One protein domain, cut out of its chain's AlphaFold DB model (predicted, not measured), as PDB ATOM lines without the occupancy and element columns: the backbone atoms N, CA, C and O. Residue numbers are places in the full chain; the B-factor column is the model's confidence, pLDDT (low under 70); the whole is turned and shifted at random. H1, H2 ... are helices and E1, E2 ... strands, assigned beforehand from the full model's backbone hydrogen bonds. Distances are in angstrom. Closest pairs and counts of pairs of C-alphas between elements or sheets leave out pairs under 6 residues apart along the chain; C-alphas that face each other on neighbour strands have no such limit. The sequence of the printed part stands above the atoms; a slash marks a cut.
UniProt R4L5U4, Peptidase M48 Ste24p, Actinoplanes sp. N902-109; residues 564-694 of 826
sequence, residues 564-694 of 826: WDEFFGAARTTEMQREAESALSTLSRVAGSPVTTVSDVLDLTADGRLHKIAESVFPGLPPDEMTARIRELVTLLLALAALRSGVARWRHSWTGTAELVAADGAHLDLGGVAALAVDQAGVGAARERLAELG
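What this domain is: This is residues 564 to 694 of the 826 residues of the protein "Peptidase M48 Ste24p" of Actinoplanes sp. N902-109 (UniProt R4L5U4). The long helix H4 runs through the middle of a helical body, with H1, H2, H3 and H5 packed round it and H6 on the side of H5 away from H4. H1, longer still, crosses H4; H3 is at one end of the body and the small strand hairpin E1 and E2 at the other. The printed part has 131 residues, mostly helix, in the order H1 H2 H3 H4 E1 E2 H5 H6. It is compact, with a radius of gyration of the C-alphas of 15.1 A and spans of 42 by 27 by 27 A.

How they stand to each other: H1, residues 564 to 591, touches H4, residues 623 to 644, opposite ways at a steep tilt of 50 degrees; their closest C-alphas, of Ala 580 and Leu 637, are 6.5 A apart. H2, residues 598 to 606, touches H4 at a shallow tilt of 32 degrees, closest at the C-alphas of Val 598 and Leu 637, 6.2 A. H3, residues 610 to 617, touches H1 about perpendicular, at 82 degrees, closest at the C-alphas of Val 590 and Ile 613, 6.5 A. E1, residues 648 to 651, and E2, residues 659 to 662, form an antiparallel hairpin, with N 649 and O 661 within hydrogen-bond range at 2.8 A. H5, residues 670 to 677, touches H4, closest at the C-alphas of Thr 635 and Ala 674, 5.3 A. H5 and H6, residues 683 to 692, form a helical hairpin, closest at the C-alphas of Ala 677 and Val 683, 4.3 A. In H1 to H6 every O i to N i+4 pair is within hydrogen-bond range.

Where its parts are: H1 begins at C-alpha 564 (34.439, 102.218, 88.110) and measures 40.0 A from first to last C-alpha; H4 measures 31.5 A. H6 ends at C-alpha 692 (56.536, 88.930, 104.052).

The domain as a whole: The two C-alphas farthest apart, of Gly 592 and Thr 655, are 43.8 A apart. The printed part has no cut and no long link. Residues 656 to 657 have pLDDT under 70.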
ATOM      1  N   TRP A 564      33.580 102.348  89.300       89.56
ATOM      2  CA  TRP A 564      34.439 102.218  88.110       89.56
ATOM      3  C   TRP A 564      35.792 101.529  88.371       89.56
ATOM      4  O   TRP A 564      36.183 100.680  87.575       89.56
ATOM      5  N   ASP A 565      36.484 101.819  89.477       86.31
ATOM      6  CA  ASP A 565      37.765 101.158  89.797       86.31
ATOM      7  C   ASP A 565      37.595  99.644  90.023       86.31
ATOM      8  O   ASP A 565      38.384  98.838  89.533       86.31
ATOM      9  N   GLU A 566      36.514  99.249  90.701       87.56
ATOM     10  CA  GLU A 566      36.124  97.852  90.924       87.56
ATOM     11  C   GLU A 566      35.695  97.170  89.613       87.56
ATOM     12  O   GLU A 566      36.074  96.031  89.354       87.56
ATOM     13  N   PHE A 567      34.982  97.883  88.736       89.00
ATOM     14  CA  PHE A 567      34.573  97.407  87.413       89.00
ATOM     15  C   PHE A 567      35.774  97.066  86.516       89.00
ATOM     16  O   PHE A 567      35.812  95.988  85.915       89.00
ATOM     17  N   PHE A 568      36.785  97.942  86.460       86.50
ATOM     18  CA  PHE A 568      38.030  97.663  85.734       86.50
ATOM     19  C   PHE A 568      38.893  96.617  86.439       86.50
ATOM     20  O   PHE A 568      39.514  95.793  85.767       86.50
ATOM     21  N   GLY A 569      38.908  96.610  87.773       87.12
ATOM     22  CA  GLY A 569      39.636  95.611  88.545       87.12
ATOM     23  C   GLY A 569      39.102  94.197  88.319       87.12
ATOM     24  O   GLY A 569      39.882  93.278  88.067       87.12
ATOM     25  N   ALA A 570      37.778  94.023  88.315       85.12
ATOM     26  CA  ALA A 570      37.127  92.758  87.985       85.12
ATOM     27  C   ALA A 570      37.422  92.325  86.540       85.12
ATOM     28  O   ALA A 570      37.752  91.163  86.310       85.12
ATOM     29  N   ALA A 571      37.374  93.256  85.579       83.25
ATOM     30  CA  ALA A 571      37.723  92.994  84.182       83.25
ATOM     31  C   ALA A 571      39.164  92.479  84.011       83.25
ATOM     32  O   ALA A 571      39.359  91.378  83.502       83.25
ATOM     33  N   ARG A 572      40.168  93.234  84.482       85.06
ATOM     34  CA  ARG A 572      41.588  92.872  84.319       85.06
ATOM     35  C   ARG A 572      41.978  91.618  85.104       85.06
ATOM     36  O   ARG A 572      42.740  90.797  84.606       85.06
ATOM     37  N   THR A 573      41.395  91.403  86.286       88.00
ATOM     38  CA  THR A 573      41.595  90.153  87.045       88.00
ATOM     39  C   THR A 573      41.001  88.945  86.309       88.00
ATOM     40  O   THR A 573      41.606  87.877  86.295       88.00
ATOM     41  N   THR A 574      39.850  89.115  85.647       82.94
ATOM     42  CA  THR A 574      39.213  88.064  84.832       82.94
ATOM     43  C   THR A 574      40.044  87.712  83.595       82.94
ATOM     44  O   THR A 574      40.205  86.538  83.268       82.94
ATOM     45  N   GLU A 575      40.586  88.722  82.916       79.62
ATOM     46  CA  GLU A 575      41.476  88.583  81.760       79.62
ATOM     47  C   GLU A 575      42.764  87.828  82.129       79.62
ATOM     48  O   GLU A 575      43.037  86.772  81.558       79.62
ATOM     49  N   MET A 576      43.478  88.286  83.166       84.81
ATOM     50  CA  MET A 576      44.662  87.599  83.697       84.81
ATOM     51  C   MET A 576      44.366  86.161  84.133       84.81
ATOM     52  O   MET A 576      45.185  85.273  83.908       84.81
ATOM     53  N   GLN A 577      43.211  85.904  84.759       86.00
ATOM     54  CA  GLN A 577      42.860  84.552  85.196       86.00
ATOM     55  C   GLN A 577      42.686  83.595  84.007       86.00
ATOM     56  O   GLN A 577      43.194  82.477  84.071       86.00
ATOM     57  N   ARG A 578      42.059  84.032  82.903       79.50
ATOM     58  CA  ARG A 578      41.956  83.232  81.664       79.50
ATOM     59  C   ARG A 578      43.338  82.891  81.086       79.50
ATOM     60  O   ARG A 578      43.567  81.759  80.661       79.50
ATOM     61  N   GLU A 579      44.257  83.856  81.080       80.94
ATOM     62  CA  GLU A 579      45.633  83.670  80.596       80.94
ATOM     63  C   GLU A 579      46.414  82.678  81.478       80.94
ATOM     64  O   GLU A 579      46.986  81.705  80.977       80.94
ATOM     65  N   ALA A 580      46.358  82.861  82.799       86.62
ATOM     66  CA  ALA A 580      47.008  81.984  83.765       86.62
ATOM     67  C   ALA A 580      46.453  80.552  83.737       86.62
ATOM     68  O   ALA A 580      47.230  79.602  83.760       86.62
ATOM     69  N   GLU A 581      45.132  80.367  83.634       84.31
ATOM     70  CA  GLU A 581      44.507  79.042  83.507       84.31
ATOM     71  C   GLU A 581      44.954  78.319  82.225       84.31
ATOM     72  O   GLU A 581      45.241  77.120  82.258       84.31
ATOM     73  N   SER A 582      45.096  79.042  81.109       78.25
ATOM     74  CA  SER A 582      45.628  78.502  79.848       78.25
ATOM     75  C   SER A 582      47.088  78.038  79.983       78.25
ATOM     76  O   SER A 582      47.447  76.929  79.561       78.25
ATOM     77  N   ALA A 583      47.928  78.847  80.638       82.75
ATOM     78  CA  ALA A 583      49.330  78.525  80.887       82.75
ATOM     79  C   ALA A 583      49.499  77.347  81.867       82.75
ATOM     80  O   ALA A 583      50.221  76.398  81.563       82.75
ATOM     81  N   LEU A 584      48.785  77.353  82.997       85.88
ATOM     82  CA  LEU A 584      48.788  76.284  84.008       85.88
ATOM     83  C   LEU A 584      48.253  74.953  83.450       85.88
ATOM     84  O   LEU A 584      48.816  73.892  83.723       85.88
ATOM     85  N   SER A 585      47.228  74.995  82.594       83.56
ATOM     86  CA  SER A 585      46.723  73.830  81.854       83.56
ATOM     87  C   SER A 585      47.781  73.253  80.900       83.56
ATOM     88  O   SER A 585      47.984  72.037  80.833       83.56
ATOM     89  N   THR A 586      48.530  74.121  80.209       82.19
ATOM     90  CA  THR A 586      49.658  73.707  79.359       82.19
ATOM     91  C   THR A 586      50.820  73.129  80.169       82.19
ATOM     92  O   THR A 586      51.321  72.066  79.796       82.19
ATOM     93  N   LEU A 587      51.200  73.743  81.295       86.06
ATOM     94  CA  LEU A 587      52.205  73.188  82.207       86.06
ATOM     95  C   LEU A 587      51.769  71.823  82.749       86.06
ATOM     96  O   LEU A 587      52.542  70.876  82.657       86.06
ATOM     97  N   SER A 588      50.525  71.682  83.217       86.50
ATOM     98  CA  SER A 588      49.972  70.414  83.722       86.50
ATOM     99  C   SER A 588      50.087  69.279  82.699       86.50
ATOM    100  O   SER A 588      50.548  68.178  83.003       86.50
ATOM    101  N   ARG A 589      49.700  69.569  81.449       85.88
ATOM    102  CA  ARG A 589      49.740  68.628  80.319       85.88
ATOM    103  C   ARG A 589      51.154  68.136  80.000       85.88
ATOM    104  O   ARG A 589      51.302  66.991  79.588       85.88
ATOM    105  N   VAL A 590      52.168  68.989  80.153       86.88
ATOM    106  CA  VAL A 590      53.568  68.671  79.814       86.88
ATOM    107  C   VAL A 590      54.333  68.100  81.015       86.88
ATOM    108  O   VAL A 590      55.161  67.209  80.846       86.88
ATOM    109  N   ALA A 591      54.019  68.540  82.235       87.62
ATOM    110  CA  ALA A 591      54.600  68.024  83.474       87.62
ATOM    111  C   ALA A 591      54.151  66.588  83.810       87.62
ATOM    112  O   ALA A 591      54.828  65.909  84.585       87.62
ATOM    113  N   GLY A 592      53.013  66.138  83.259       86.19
ATOM    114  CA  GLY A 592      52.400  64.839  83.567       86.19
ATOM    115  C   GLY A 592      51.711  64.785  84.938       86.19
ATOM    116  O   GLY A 592      51.337  63.710  85.403       86.19
ATOM    117  N   SER A 593      51.549  65.937  85.587       86.94
ATOM    118  CA  SER A 593      51.022  66.122  86.941       86.94
ATOM    119  C   SER A 593      50.221  67.429  86.999       86.94
ATOM    120  O   SER A 593      50.545  68.342  86.240       86.94
ATOM    121  N   PRO A 594      49.203  67.565  87.868       86.50
ATOM    122  CA  PRO A 594      48.464  68.820  87.996       86.50
ATOM    123  C   PRO A 594      49.382  69.965  88.451       86.50
ATOM    124  O   PRO A 594      50.167  69.803  89.381       86.50
ATOM    125  N   VAL A 595      49.265  71.110  87.780       88.00
ATOM    126  CA  VAL A 595      49.932  72.383  88.086       88.00
ATOM    127  C   VAL A 595      48.837  73.451  88.064       88.00
ATOM    128  O   VAL A 595      48.295  73.777  87.012       88.00
ATOM    129  N   THR A 596      48.444  73.921  89.241       85.69
ATOM    130  CA  THR A 596      47.182  74.638  89.505       85.69
ATOM    131  C   THR A 596      47.344  75.875  90.389       85.69
ATOM    132  O   THR A 596      46.511  76.781  90.332       85.69
ATOM    133  N   THR A 597      48.408  75.927  91.190       89.38
ATOM    134  CA  THR A 597      48.743  77.020  92.109       89.38
ATOM    135  C   THR A 597      50.066  77.685  91.726       89.38
ATOM    136  O   THR A 597      50.794  77.215  90.848       89.38
ATOM    137  N   VAL A 598      50.405  78.782  92.410       91.38
ATOM    138  CA  VAL A 598      51.752  79.360  92.329       91.38
ATOM    139  C   VAL A 598      52.772  78.401  92.951       91.38
ATOM    140  O   VAL A 598      53.838  78.212  92.367       91.38
ATOM    141  N   SER A 599      52.446  77.766  94.088       93.25
ATOM    142  CA  SER A 599      53.334  76.795  94.745       93.25
ATOM    143  C   SER A 599      53.785  75.706  93.778       93.25
ATOM    144  O   SER A 599      54.985  75.510  93.635       93.25
ATOM    145  N   ASP A 600      52.861  75.098  93.027       93.38
ATOM    146  CA  ASP A 600      53.164  74.008  92.088       93.38
ATOM    147  C   ASP A 600      54.234  74.417  91.049       93.38
ATOM    148  O   ASP A 600      55.089  73.618  90.664       93.38
ATOM    149  N   VAL A 601      54.220  75.682  90.608       93.38
ATOM    150  CA  VAL A 601      55.211  76.240  89.669       93.38
ATOM    151  C   VAL A 601      56.548  76.514  90.367       93.38
ATOM    152  O   VAL A 601      57.597  76.205  89.805       93.38
ATOM    153  N   LEU A 602      56.537  77.019  91.605       94.56
ATOM    154  CA  LEU A 602      57.750  77.206  92.413       94.56
ATOM    155  C   LEU A 602      58.384  75.869  92.838       94.56
ATOM    156  O   LEU A 602      59.601  75.794  93.007       94.56
ATOM    157  N   ASP A 603      57.589  74.817  93.016       94.44
ATOM    158  CA  ASP A 603      58.054  73.458  93.297       94.44
ATOM    159  C   ASP A 603      58.694  72.847  92.033       94.44
ATOM    160  O   ASP A 603      59.805  72.321  92.103       94.44
ATOM    161  N   LEU A 604      58.107  73.052  90.844       94.31
ATOM    162  CA  LEU A 604      58.754  72.710  89.565       94.31
ATOM    163  C   LEU A 604      60.066  73.478  89.307       94.31
ATOM    164  O   LEU A 604      60.948  72.945  88.621       94.31
ATOM    165  N   THR A 605      60.225  74.701  89.825       94.94
ATOM    166  CA  THR A 605      61.510  75.424  89.778       94.94
ATOM    167  C   THR A 605      62.519  74.839  90.765       94.94
ATOM    168  O   THR A 605      63.659  74.586  90.379       94.94
ATOM    169  N   ALA A 606      62.108  74.558  92.007       93.81
ATOM    170  CA  ALA A 606      62.960  73.933  93.023       93.81
ATOM    171  C   ALA A 606      63.472  72.539  92.597       93.81
ATOM    172  O   ALA A 606      64.622  72.197  92.869       93.81
ATOM    173  N   ASP A 607      62.665  71.778  91.852       92.00
ATOM    174  CA  ASP A 607      63.042  70.506  91.215       92.00
ATOM    175  C   ASP A 607      64.017  70.659  90.018       92.00
ATOM    176  O   ASP A 607      64.506  69.663  89.475       92.00
ATOM    177  N   GLY A 608      64.247  71.875  89.507       90.06
ATOM    178  CA  GLY A 608      64.962  72.089  88.241       90.06
ATOM    179  C   GLY A 608      64.236  71.471  87.030       90.06
ATOM    180  O   GLY A 608      64.878  70.973  86.093       90.06
ATOM    181  N   ARG A 609      62.894  71.439  87.066       92.06
ATOM    182  CA  ARG A 609      62.014  70.871  86.024       92.06
ATOM    183  C   ARG A 609      61.353  71.935  85.153       92.06
ATOM    184  O   ARG A 609      61.180  71.680  83.963       92.06
ATOM    185  N   LEU A 610      61.028  73.113  85.695       90.69
ATOM    186  CA  LEU A 610      60.271  74.147  84.974       90.69
ATOM    187  C   LEU A 610      60.947  74.579  83.660       90.69
ATOM    188  O   LEU A 610      60.281  74.643  82.632       90.69
ATOM    189  N   HIS A 611      62.269  74.781  83.656       89.12
ATOM    190  CA  HIS A 611      63.003  75.171  82.443       89.12
ATOM    191  C   HIS A 611      62.984  74.073  81.357       89.12
ATOM    192  O   HIS A 611      62.816  74.378  80.184       89.12
ATOM    193  N   LYS A 612      63.059  72.790  81.743       88.88
ATOM    194  CA  LYS A 612      62.977  71.638  80.817       88.88
ATOM    195  C   LYS A 612      61.569  71.474  80.236       88.88
ATOM    196  O   LYS A 612      61.400  71.124  79.072       88.88
ATOM    197  N   ILE A 613      60.546  71.751  81.049       90.19
ATOM    198  CA  ILE A 613      59.152  71.817  80.600       90.19
ATOM    199  C   ILE A 613      58.998  72.957  79.583       90.19
ATOM    200  O   ILE A 613      58.466  72.723  78.500       90.19
ATOM    201  N   ALA A 614      59.524  74.148  79.877       87.25
ATOM    202  CA  ALA A 614      59.478  75.298  78.976       87.25
ATOM    203  C   ALA A 614      60.222  75.042  77.648       87.25
ATOM    204  O   ALA A 614      59.665  75.317  76.588       87.25
ATOM    205  N   GLU A 615      61.403  74.415  77.679       88.06
ATOM    206  CA  GLU A 615      62.154  73.975  76.488       88.06
ATOM    207  C   GLU A 615      61.323  73.061  75.572       88.06
ATOM    208  O   GLU A 615      61.321  73.233  74.354       88.06
ATOM    209  N   SER A 616      60.540  72.141  76.147       87.00
ATOM    210  CA  SER A 616      59.640  71.272  75.374       87.00
ATOM    211  C   SER A 616      58.368  71.964  74.850       87.00
ATOM    212  O   SER A 616      57.716  71.436  73.950       87.00
ATOM    213  N   VAL A 617      58.012  73.140  75.385       84.81
ATOM    214  CA  VAL A 617      56.892  73.979  74.911       84.81
ATOM    215  C   VAL A 617      57.354  74.983  73.848       84.81
ATOM    216  O   VAL A 617      56.608  75.254  72.907       84.81
ATOM    217  N   PHE A 618      58.580  75.498  73.963       85.69
ATOM    218  CA  PHE A 618      59.176  76.499  73.074       85.69
ATOM    219  C   PHE A 618      60.488  75.985  72.439       85.69
ATOM    220  O   PHE A 618      61.563  76.537  72.698       85.69
ATOM    221  N   PRO A 619      60.439  74.922  71.614       85.06
ATOM    222  CA  PRO A 619      61.638  74.294  71.065       85.06
ATOM    223  C   PRO A 619      62.440  75.266  70.188       85.06
ATOM    224  O   PRO A 619      61.929  75.807  69.209       85.06
ATOM    225  N   GLY A 620      63.718  75.455  70.527       85.44
ATOM    226  CA  GLY A 620      64.647  76.324  69.794       85.44
ATOM    227  C   GLY A 620      64.627  77.807  70.188       85.44
ATOM    228  O   GLY A 620      65.346  78.590  69.570       85.44
ATOM    229  N   LEU A 621      63.848  78.205  71.201       90.25
ATOM    230  CA  LEU A 621      63.890  79.562  71.760       90.25
ATOM    231  C   LEU A 621      65.206  79.789  72.548       90.25
ATOM    232  O   LEU A 621      65.614  78.890  73.290       90.25
ATOM    233  N   PRO A 622      65.881  80.954  72.438       93.19
ATOM    234  CA  PRO A 622      67.114  81.229  73.183       93.19
ATOM    235  C   PRO A 622      66.933  81.162  74.714       93.19
ATOM    236  O   PRO A 622      65.879  81.568  75.206       93.19
ATOM    237  N   PRO A 623      67.947  80.734  75.498       87.69
ATOM    238  CA  PRO A 623      67.819  80.592  76.955       87.69
ATOM    239  C   PRO A 623      67.431  81.881  77.695       87.69
ATOM    240  O   PRO A 623      66.673  81.824  78.665       87.69
ATOM    241  N   ASP A 624      67.895  83.042  77.230       88.88
ATOM    242  CA  ASP A 624      67.561  84.340  77.831       88.88
ATOM    243  C   ASP A 624      66.092  84.718  77.577       88.88
ATOM    244  O   ASP A 624      65.388  85.152  78.490       88.88
ATOM    245  N   GLU A 625      65.592  84.475  76.359       91.25
ATOM    246  CA  GLU A 625      64.179  84.661  76.000       91.25
ATOM    247  C   GLU A 625      63.278  83.651  76.724       91.25
ATOM    248  O   GLU A 625      62.222  84.023  77.232       91.25
ATOM    249  N   MET A 626      63.716  82.396  76.858       91.56
ATOM    250  CA  MET A 626      63.044  81.378  77.671       91.56
ATOM    251  C   MET A 626      62.916  81.836  79.128       91.56
ATOM    252  O   MET A 626      61.838  81.785  79.715       91.56
ATOM    253  N   THR A 627      64.008  82.336  79.706       91.19
ATOM    254  CA  THR A 627      64.051  82.831  81.087       91.19
ATOM    255  C   THR A 627      63.150  84.056  81.265       91.19
ATOM    256  O   THR A 627      62.432  84.149  82.262       91.19
ATOM    257  N   ALA A 628      63.099  84.953  80.272       90.81
ATOM    258  CA  ALA A 628      62.147  86.059  80.244       90.81
ATOM    259  C   ALA A 628      60.689  85.562  80.223       90.81
ATOM    260  O   ALA A 628      59.909  85.995  81.069       90.81
ATOM    261  N   ARG A 629      60.343  84.600  79.355       89.94
ATOM    262  CA  ARG A 629      58.992  84.012  79.256       89.94
ATOM    263  C   ARG A 629      58.546  83.311  80.540       89.94
ATOM    264  O   ARG A 629      57.396  83.460  80.951       89.94
ATOM    265  N   ILE A 630      59.445  82.587  81.212       92.44
ATOM    266  CA  ILE A 630      59.142  81.976  82.517       92.44
ATOM    267  C   ILE A 630      58.940  83.073  83.576       92.44
ATOM    268  O   ILE A 630      57.976  83.006  84.336       92.44
ATOM    269  N   ARG A 631      59.778  84.123  83.602       94.81
ATOM    270  CA  ARG A 631      59.613  85.266  84.522       94.81
ATOM    271  C   ARG A 631      58.293  86.001  84.302       94.81
ATOM    272  O   ARG A 631      57.639  86.358  85.278       94.81
ATOM    273  N   GLU A 632      57.888  86.224  83.056       92.25
ATOM    274  CA  GLU A 632      56.611  86.856  82.702       92.25
ATOM    275  C   GLU A 632      55.421  86.029  83.213       92.25
ATOM    276  O   GLU A 632      54.555  86.570  83.905       92.25
ATOM    277  N   LEU A 633      55.433  84.709  82.992       92.69
ATOM    278  CA  LEU A 633      54.422  83.794  83.531       92.69
ATOM    279  C   LEU A 633      54.394  83.783  85.068       92.69
ATOM    280  O   LEU A 633      53.320  83.865  85.664       92.69
ATOM    281  N   VAL A 634      55.551  83.719  85.732       94.62
ATOM    282  CA  VAL A 634      55.605  83.787  87.200       94.62
ATOM    283  C   VAL A 634      55.083  85.141  87.692       94.62
ATOM    284  O   VAL A 634      54.294  85.170  88.630       94.62
ATOM    285  N   THR A 635      55.412  86.253  87.029       95.62
ATOM    286  CA  THR A 635      54.897  87.590  87.388       95.62
ATOM    287  C   THR A 635      53.368  87.655  87.288       95.62
ATOM    288  O   THR A 635      52.719  88.143  88.214       95.62
ATOM    289  N   LEU A 636      52.780  87.108  86.215       93.12
ATOM    290  CA  LEU A 636      51.326  86.988  86.026       93.12
ATOM    291  C   LEU A 636      50.663  86.193  87.169       93.12
ATOM    292  O   LEU A 636      49.646  86.613  87.726       93.12
ATOM    293  N   LEU A 637      51.263  85.060  87.545       93.12
ATOM    294  CA  LEU A 637      50.774  84.183  88.611       93.12
ATOM    295  C   LEU A 637      50.881  84.832  90.003       93.12
ATOM    296  O   LEU A 637      49.927  84.768  90.782       93.12
ATOM    297  N   LEU A 638      51.991  85.516  90.301       94.19
ATOM    298  CA  LEU A 638      52.173  86.276  91.544       94.19
ATOM    299  C   LEU A 638      51.192  87.447  91.652       94.19
ATOM    300  O   LEU A 638      50.645  87.694  92.726       94.19
ATOM    301  N   ALA A 639      50.916  88.136  90.546       93.19
ATOM    302  CA  ALA A 639      49.946  89.225  90.498       93.19
ATOM    303  C   ALA A 639      48.513  88.747  90.795       93.19
ATOM    304  O   ALA A 639      47.803  89.384  91.576       93.19
ATOM    305  N   LEU A 640      48.106  87.588  90.262       91.38
ATOM    306  CA  LEU A 640      46.826  86.962  90.614       91.38
ATOM    307  C   LEU A 640      46.766  86.519  92.082       91.38
ATOM    308  O   LEU A 640      45.737  86.720  92.728       91.38
ATOM    309  N   ALA A 641      47.845  85.954  92.627       91.88
ATOM    310  CA  ALA A 641      47.909  85.587  94.042       91.88
ATOM    311  C   ALA A 641      47.808  86.820  94.958       91.88
ATOM    312  O   ALA A 641      47.050  86.806  95.928       91.88
ATOM    313  N   ALA A 642      48.488  87.920  94.621       92.31
ATOM    314  CA  ALA A 642      48.426  89.170  95.376       92.31
ATOM    315  C   ALA A 642      47.030  89.824  95.330       92.31
ATOM    316  O   ALA A 642      46.557  90.324  96.353       92.31
ATOM    317  N   LEU A 643      46.345  89.770  94.180       90.50
ATOM    318  CA  LEU A 643      44.944  90.194  94.035       90.50
ATOM    319  C   LEU A 643      43.999  89.332  94.889       90.50
ATOM    320  O   LEU A 643      43.177  89.869  95.628       90.50
ATOM    321  N   ARG A 644      44.137  87.998  94.839       86.88
ATOM    322  CA  ARG A 644      43.326  87.055  95.641       86.88
ATOM    323  C   ARG A 644      43.558  87.198  97.145       86.88
ATOM    324  O   ARG A 644      42.615  87.057  97.915       86.88
ATOM    325  N   SER A 645      44.783  87.528  97.551       89.88
ATOM    326  CA  SER A 645      45.160  87.769  98.952       89.88
ATOM    327  C   SER A 645      44.691  89.134  99.482       89.88
ATOM    328  O   SER A 645      44.871  89.428 100.659       89.88
ATOM    329  N   GLY A 646      44.135  90.007  98.628       89.31
ATOM    330  CA  GLY A 646      43.783  91.388  98.987       89.31
ATOM    331  C   GLY A 646      44.987  92.312  99.219       89.31
ATOM    332  O   GLY A 646      44.810  93.446  99.659       89.31
ATOM    333  N   VAL A 647      46.202  91.843  98.917       91.94
ATOM    334  CA  VAL A 647      47.473  92.581  99.050       91.94
ATOM    335  C   VAL A 647      47.640  93.588  97.915       91.94
ATOM    336  O   VAL A 647      48.180  94.674  98.124       91.94
ATOM    337  N   ALA A 648      47.158  93.245  96.719       92.38
ATOM    338  CA  ALA A 648      47.183  94.100  95.540       92.38
ATOM    339  C   ALA A 648      45.777  94.526  95.108       92.38
ATOM    340  O   ALA A 648      44.787  93.830  95.341       92.38
ATOM    341  N   ARG A 649      45.698  95.660  94.412       90.69
ATOM    342  CA  ARG A 649      44.495  96.153  93.740       90.69
ATOM    343  C   ARG A 649      44.857  96.891  92.460       90.69
ATOM    344  O   ARG A 649      45.962  97.407  92.302       90.69
ATOM    345  N   TRP A 650      43.886  97.017  91.571       89.88
ATOM    346  CA  TRP A 650      44.037  97.832  90.373       89.88
ATOM    347  C   TRP A 650      43.904  99.329  90.678       89.88
ATOM    348  O   TRP A 650      43.089  99.756  91.501       89.88
ATOM    349  N   ARG A 651      44.700 100.133  89.972       87.44
ATOM    350  CA  ARG A 651      44.541 101.577  89.788       87.44
ATOM    351  C   ARG A 651      44.197 101.812  88.317       87.44
ATOM    352  O   ARG A 651      45.021 101.564  87.439       87.44
ATOM    353  N   HIS A 652      42.971 102.249  88.038       83.88
ATOM    354  CA  HIS A 652      42.551 102.550  86.671       83.88
ATOM    355  C   HIS A 652      43.199 103.846  86.154       83.88
ATOM    356  O   HIS A 652      43.404 104.797  86.908       83.88
ATOM    357  N   SER A 653      43.457 103.896  84.845       82.50
ATOM    358  CA  SER A 653      43.834 105.108  84.118       82.50
ATOM    359  C   SER A 653      42.896 105.318  82.933       82.50
ATOM    360  O   SER A 653      42.688 104.414  82.125       82.50
ATOM    361  N   TRP A 654      42.354 106.530  82.800       81.75
ATOM    362  CA  TRP A 654      41.469 106.884  81.684       81.75
ATOM    363  C   TRP A 654      42.239 107.169  80.379       81.75
ATOM    364  O   TRP A 654      41.619 107.178  79.314       81.75
ATOM    365  N   THR A 655      43.562 107.376  80.452       71.75
ATOM    366  CA  THR A 655      44.459 107.717  79.326       71.75
ATOM    367  C   THR A 655      45.532 106.666  79.022       71.75
ATOM    368  O   THR A 655      46.229 106.800  78.021       71.75
ATOM    369  N   GLY A 656      45.702 105.642  79.862       65.56
ATOM    370  CA  GLY A 656      46.796 104.674  79.742       65.56
ATOM    371  C   GLY A 656      46.441 103.293  80.290       65.56
ATOM    372  O   GLY A 656      45.274 102.976  80.511       65.56
ATOM    373  N   THR A 657      47.458 102.462  80.512       69.12
ATOM    374  CA  THR A 657      47.292 101.135  81.115       69.12
ATOM    375  C   THR A 657      46.782 101.224  82.556       69.12
ATOM    376  O   THR A 657      47.030 102.197  83.271       69.12
ATOM    377  N   ALA A 658      46.046 100.198  82.989       80.00
ATOM    378  CA  ALA A 658      45.736 100.014  84.403       80.00
ATOM    379  C   ALA A 658      46.983  99.479  85.119       80.00
ATOM    380  O   ALA A 658      47.671  98.601  84.599       80.00
ATOM    381  N   GLU A 659      47.259  99.999  86.306       86.62
ATOM    382  CA  GLU A 659      48.444  99.660  87.091       86.62
ATOM    383  C   GLU A 659      48.050  98.755  88.260       86.62
ATOM    384  O   GLU A 659      47.029  98.991  88.915       86.62
ATOM    385  N   LEU A 660      48.854  97.730  88.535       89.81
ATOM    386  CA  LEU A 660      48.700  96.914  89.733       89.81
ATOM    387  C   LEU A 660      49.521  97.535  90.867       89.81
ATOM    388  O   LEU A 660      50.742  97.632  90.777       89.81
ATOM    389  N   VAL A 661      48.842  97.960  91.929       92.62
ATOM    390  CA  VAL A 661      49.448  98.590  93.109       92.62
ATOM    391  C   VAL A 661      49.144  97.768  94.358       92.62
ATOM    392  O   VAL A 661      48.201  96.976  94.373       92.62
ATOM    393  N   ALA A 662      49.908  97.969  95.429       91.56
ATOM    394  CA  ALA A 662      49.543  97.455  96.745       91.56
ATOM    395  C   ALA A 662      48.204  98.061  97.227       91.56
ATOM    396  O   ALA A 662      47.745  99.091  96.722       91.56
ATOM    397  N   ALA A 663      47.553  97.426  98.203       88.31
ATOM    398  CA  ALA A 663      46.236  97.827  98.703       88.31
ATOM    399  C   ALA A 663      46.188  99.289  99.200       88.31
ATOM    400  O   ALA A 663      45.216 100.005  98.944       88.31
ATOM    401  N   ASP A 664      47.262  99.769  99.826       88.94
ATOM    402  CA  ASP A 664      47.449 101.165 100.249       88.94
ATOM    403  C   ASP A 664      47.692 102.142  99.074       88.94
ATOM    404  O   ASP A 664      47.425 103.339  99.186       88.94
ATOM    405  N   GLY A 665      48.103 101.634  97.911       87.44
ATOM    406  CA  GLY A 665      48.472 102.391  96.715       87.44
ATOM    407  C   GLY A 665      49.980 102.525  96.472       87.44
ATOM    408  O   GLY A 665      50.356 103.252  95.549       87.44
ATOM    409  N   ALA A 666      50.826 101.857  97.264       90.56
ATOM    410  CA  ALA A 666      52.267 101.786  97.041       90.56
ATOM    411  C   ALA A 666      52.631 100.919  95.817       90.56
ATOM    412  O   ALA A 666      51.828 100.126  95.318       90.56
ATOM    413  N   HIS A 667      53.864 101.065  95.325       89.19
ATOM    414  CA  HIS A 667      54.399 100.207  94.267       89.19
ATOM    415  C   HIS A 667      54.698  98.801  94.811       89.19
ATOM    416  O   HIS A 667      55.287  98.665  95.883       89.19
ATOM    417  N   LEU A 668      54.306  97.768  94.062       89.25
ATOM    418  CA  LEU A 668      54.457  96.365  94.441       89.25
ATOM    419  C   LEU A 668      55.399  95.663  93.453       89.25
ATOM    420  O   LEU A 668      54.984  95.281  92.359       89.25
ATOM    421  N   ASP A 669      56.665  95.496  93.841       90.69
ATOM    422  CA  ASP A 669      57.674  94.837  93.005       90.69
ATOM    423  C   ASP A 669      57.469  93.312  92.958       90.69
ATOM    424  O   ASP A 669      58.083  92.545  93.698       90.69
ATOM    425  N   LEU A 670      56.583  92.870  92.067       93.12
ATOM    426  CA  LEU A 670      56.422  91.457  91.725       93.12
ATOM    427  C   LEU A 670      57.457  90.985  90.693       93.12
ATOM    428  O   LEU A 670      57.689  89.784  90.582       93.12
ATOM    429  N   GLY A 671      58.090  91.903  89.953       91.19
ATOM    430  CA  GLY A 671      59.059  91.582  88.903       91.19
ATOM    431  C   GLY A 671      60.398  91.097  89.463       91.19
ATOM    432  O   GLY A 671      60.951  90.113  88.969       91.19
ATOM    433  N   GLY A 672      60.890  91.730  90.530       92.69
ATOM    434  CA  GLY A 672      62.062  91.299  91.289       92.69
ATOM    435  C   GLY A 672      61.830  89.972  92.011       92.69
ATOM    436  O   GLY A 672      62.676  89.079  91.948       92.69
ATOM    437  N   VAL A 673      60.649  89.778  92.612       94.25
ATOM    438  CA  VAL A 673      60.282  88.487  93.226       94.25
ATOM    439  C   VAL A 673      60.169  87.383  92.169       94.25
ATOM    440  O   VAL A 673      60.687  86.287  92.379       94.25
ATOM    441  N   ALA A 674      59.578  87.668  91.004       94.69
ATOM    442  CA  ALA A 674      59.549  86.732  89.885       94.69
ATOM    443  C   ALA A 674      60.958  86.415  89.356       94.69
ATOM    444  O   ALA A 674      61.233  85.266  89.027       94.69
ATOM    445  N   ALA A 675      61.874  87.388  89.311       93.69
ATOM    446  CA  ALA A 675      63.259  87.155  88.901       93.69
ATOM    447  C   ALA A 675      64.007  86.198  89.853       93.69
ATOM    448  O   ALA A 675      64.748  85.340  89.380       93.69
ATOM    449  N   LEU A 676      63.766  86.285  91.169       94.06
ATOM    450  CA  LEU A 676      64.262  85.301  92.144       94.06
ATOM    451  C   LEU A 676      63.597  83.925  91.958       94.06
ATOM    452  O   LEU A 676      64.256  82.894  92.041       94.06
ATOM    453  N   ALA A 677      62.291  83.902  91.687       92.94
ATOM    454  CA  ALA A 677      61.473  82.690  91.601       92.94
ATOM    455  C   ALA A 677      61.699  81.813  90.351       92.94
ATOM    456  O   ALA A 677      61.148  80.712  90.283       92.94
ATOM    457  N   VAL A 678      62.465  82.286  89.361       92.25
ATOM    458  CA  VAL A 678      62.791  81.541  88.125       92.25
ATOM    459  C   VAL A 678      64.063  80.696  88.265       92.25
ATOM    460  O   VAL A 678      64.223  79.717  87.538       92.25
ATOM    461  N   ASP A 679      64.943  81.034  89.209       89.19
ATOM    462  CA  ASP A 679      66.169  80.284  89.484       89.19
ATOM    463  C   ASP A 679      65.998  79.295  90.651       89.19
ATOM    464  O   ASP A 679      65.326  79.571  91.647       89.19
ATOM    465  N   GLN A 680      66.661  78.141  90.549       91.06
ATOM    466  CA  GLN A 680      66.619  77.080  91.554       91.06
ATOM    467  C   GLN A 680      67.267  77.508  92.883       91.06
ATOM    468  O   GLN A 680      66.837  77.035  93.935       91.06
ATOM    469  N   ALA A 681      68.260  78.409  92.872       91.44
ATOM    470  CA  ALA A 681      68.831  78.961  94.103       91.44
ATOM    471  C   ALA A 681      68.008  80.144  94.654       91.44
ATOM    472  O   ALA A 681      67.886  80.292  95.870       91.44
ATOM    473  N   GLY A 682      67.403  80.961  93.783       92.69
ATOM    474  CA  GLY A 682      66.574  82.110  94.177       92.69
ATOM    475  C   GLY A 682      65.183  81.765  94.737       92.69
ATOM    476  O   GLY A 682      64.649  82.519  95.557       92.69
ATOM    477  N   VAL A 683      64.602  80.618  94.362       94.00
ATOM    478  CA  VAL A 683      63.210  80.250  94.701       94.00
ATOM    479  C   VAL A 683      62.914  80.197  96.211       94.00
ATOM    480  O   VAL A 683      61.782  80.450  96.621       94.00
ATOM    481  N   GLY A 684      63.913  79.915  97.055       93.25
ATOM    482  CA  GLY A 684      63.766  79.941  98.517       93.25
ATOM    483  C   GLY A 684      63.483  81.351  99.046       93.25
ATOM    484  O   GLY A 684      62.449  81.584  99.672       93.25
ATOM    485  N   ALA A 685      64.345  82.309  98.693       94.69
ATOM    486  CA  ALA A 685      64.183  83.719  99.052       94.69
ATOM    487  C   ALA A 685      62.903  84.328  98.447       94.69
ATOM    488  O   ALA A 685      62.271  85.188  99.059       94.69
ATOM    489  N   ALA A 686      62.468  83.852  97.273       94.56
ATOM    490  CA  ALA A 686      61.186  84.251  96.700       94.56
ATOM    491  C   ALA A 686      59.992  83.830  97.581       94.56
ATOM    492  O   ALA A 686      59.087  84.636  97.792       94.56
ATOM    493  N   ARG A 687      59.986  82.608  98.142       95.81
ATOM    494  CA  ARG A 687      58.921  82.154  99.064       95.81
ATOM    495  C   ARG A 687      58.899  82.971 100.356       95.81
ATOM    496  O   ARG A 687      57.823  83.375 100.787       95.81
ATOM    497  N   GLU A 688      60.066  83.258 100.933       94.69
ATOM    498  CA  GLU A 688      60.188  84.128 102.113       94.69
ATOM    499  C   GLU A 688      59.617  85.524 101.827       94.69
ATOM    500  O   GLU A 688      58.752  86.005 102.560       94.69
ATOM    501  N   ARG A 689      60.007  86.138 100.703       93.00
ATOM    502  CA  ARG A 689      59.540  87.476 100.318       93.00
ATOM    503  C   ARG A 689      58.037  87.538 100.022       93.00
ATOM    504  O   ARG A 689      57.405  88.555 100.296       93.00
ATOM    505  N   LEU A 690      57.445  86.467  99.493       94.56
ATOM    506  CA  LEU A 690      55.994  86.379  99.278       94.56
ATOM    507  C   LEU A 690      55.224  86.248 100.598       94.56
ATOM    508  O   LEU A 690      54.173  86.873 100.745       94.56
ATOM    509  N   ALA A 691      55.776  85.526 101.577       93.69
ATOM    510  CA  ALA A 691      55.219  85.457 102.924       93.69
ATOM    511  C   ALA A 691      55.307  86.808 103.663       93.69
ATOM    512  O   ALA A 691      54.334  87.206 104.300       93.69
ATOM    513  N   GLU A 692      56.414  87.553 103.528       93.00
ATOM    514  CA  GLU A 692      56.536  88.930 104.052       93.00
ATOM    515  C   GLU A 692      55.486  89.886 103.464       93.00
ATOM    516  O   GLU A 692      54.968  90.751 104.168       93.00
ATOM    517  N   LEU A 693      55.166  89.729 102.175       91.56
ATOM    518  CA  LEU A 693      54.134  90.504 101.483       91.56
ATOM    519  C   LEU A 693      52.702  90.023 101.791       91.56
ATOM    520  O   LEU A 693      51.749  90.660 101.351       91.56
ATOM    521  N   GLY A 694      52.527  88.919 102.527       92.88
ATOM    522  CA  GLY A 694      51.217  88.342 102.844       92.88
ATOM    523  C   GLY A 694      50.508  87.683 101.653       92.88
ATOM    524  O   GLY A 694      49.282  87.591 101.654       92.88
TER     525      GLY A 694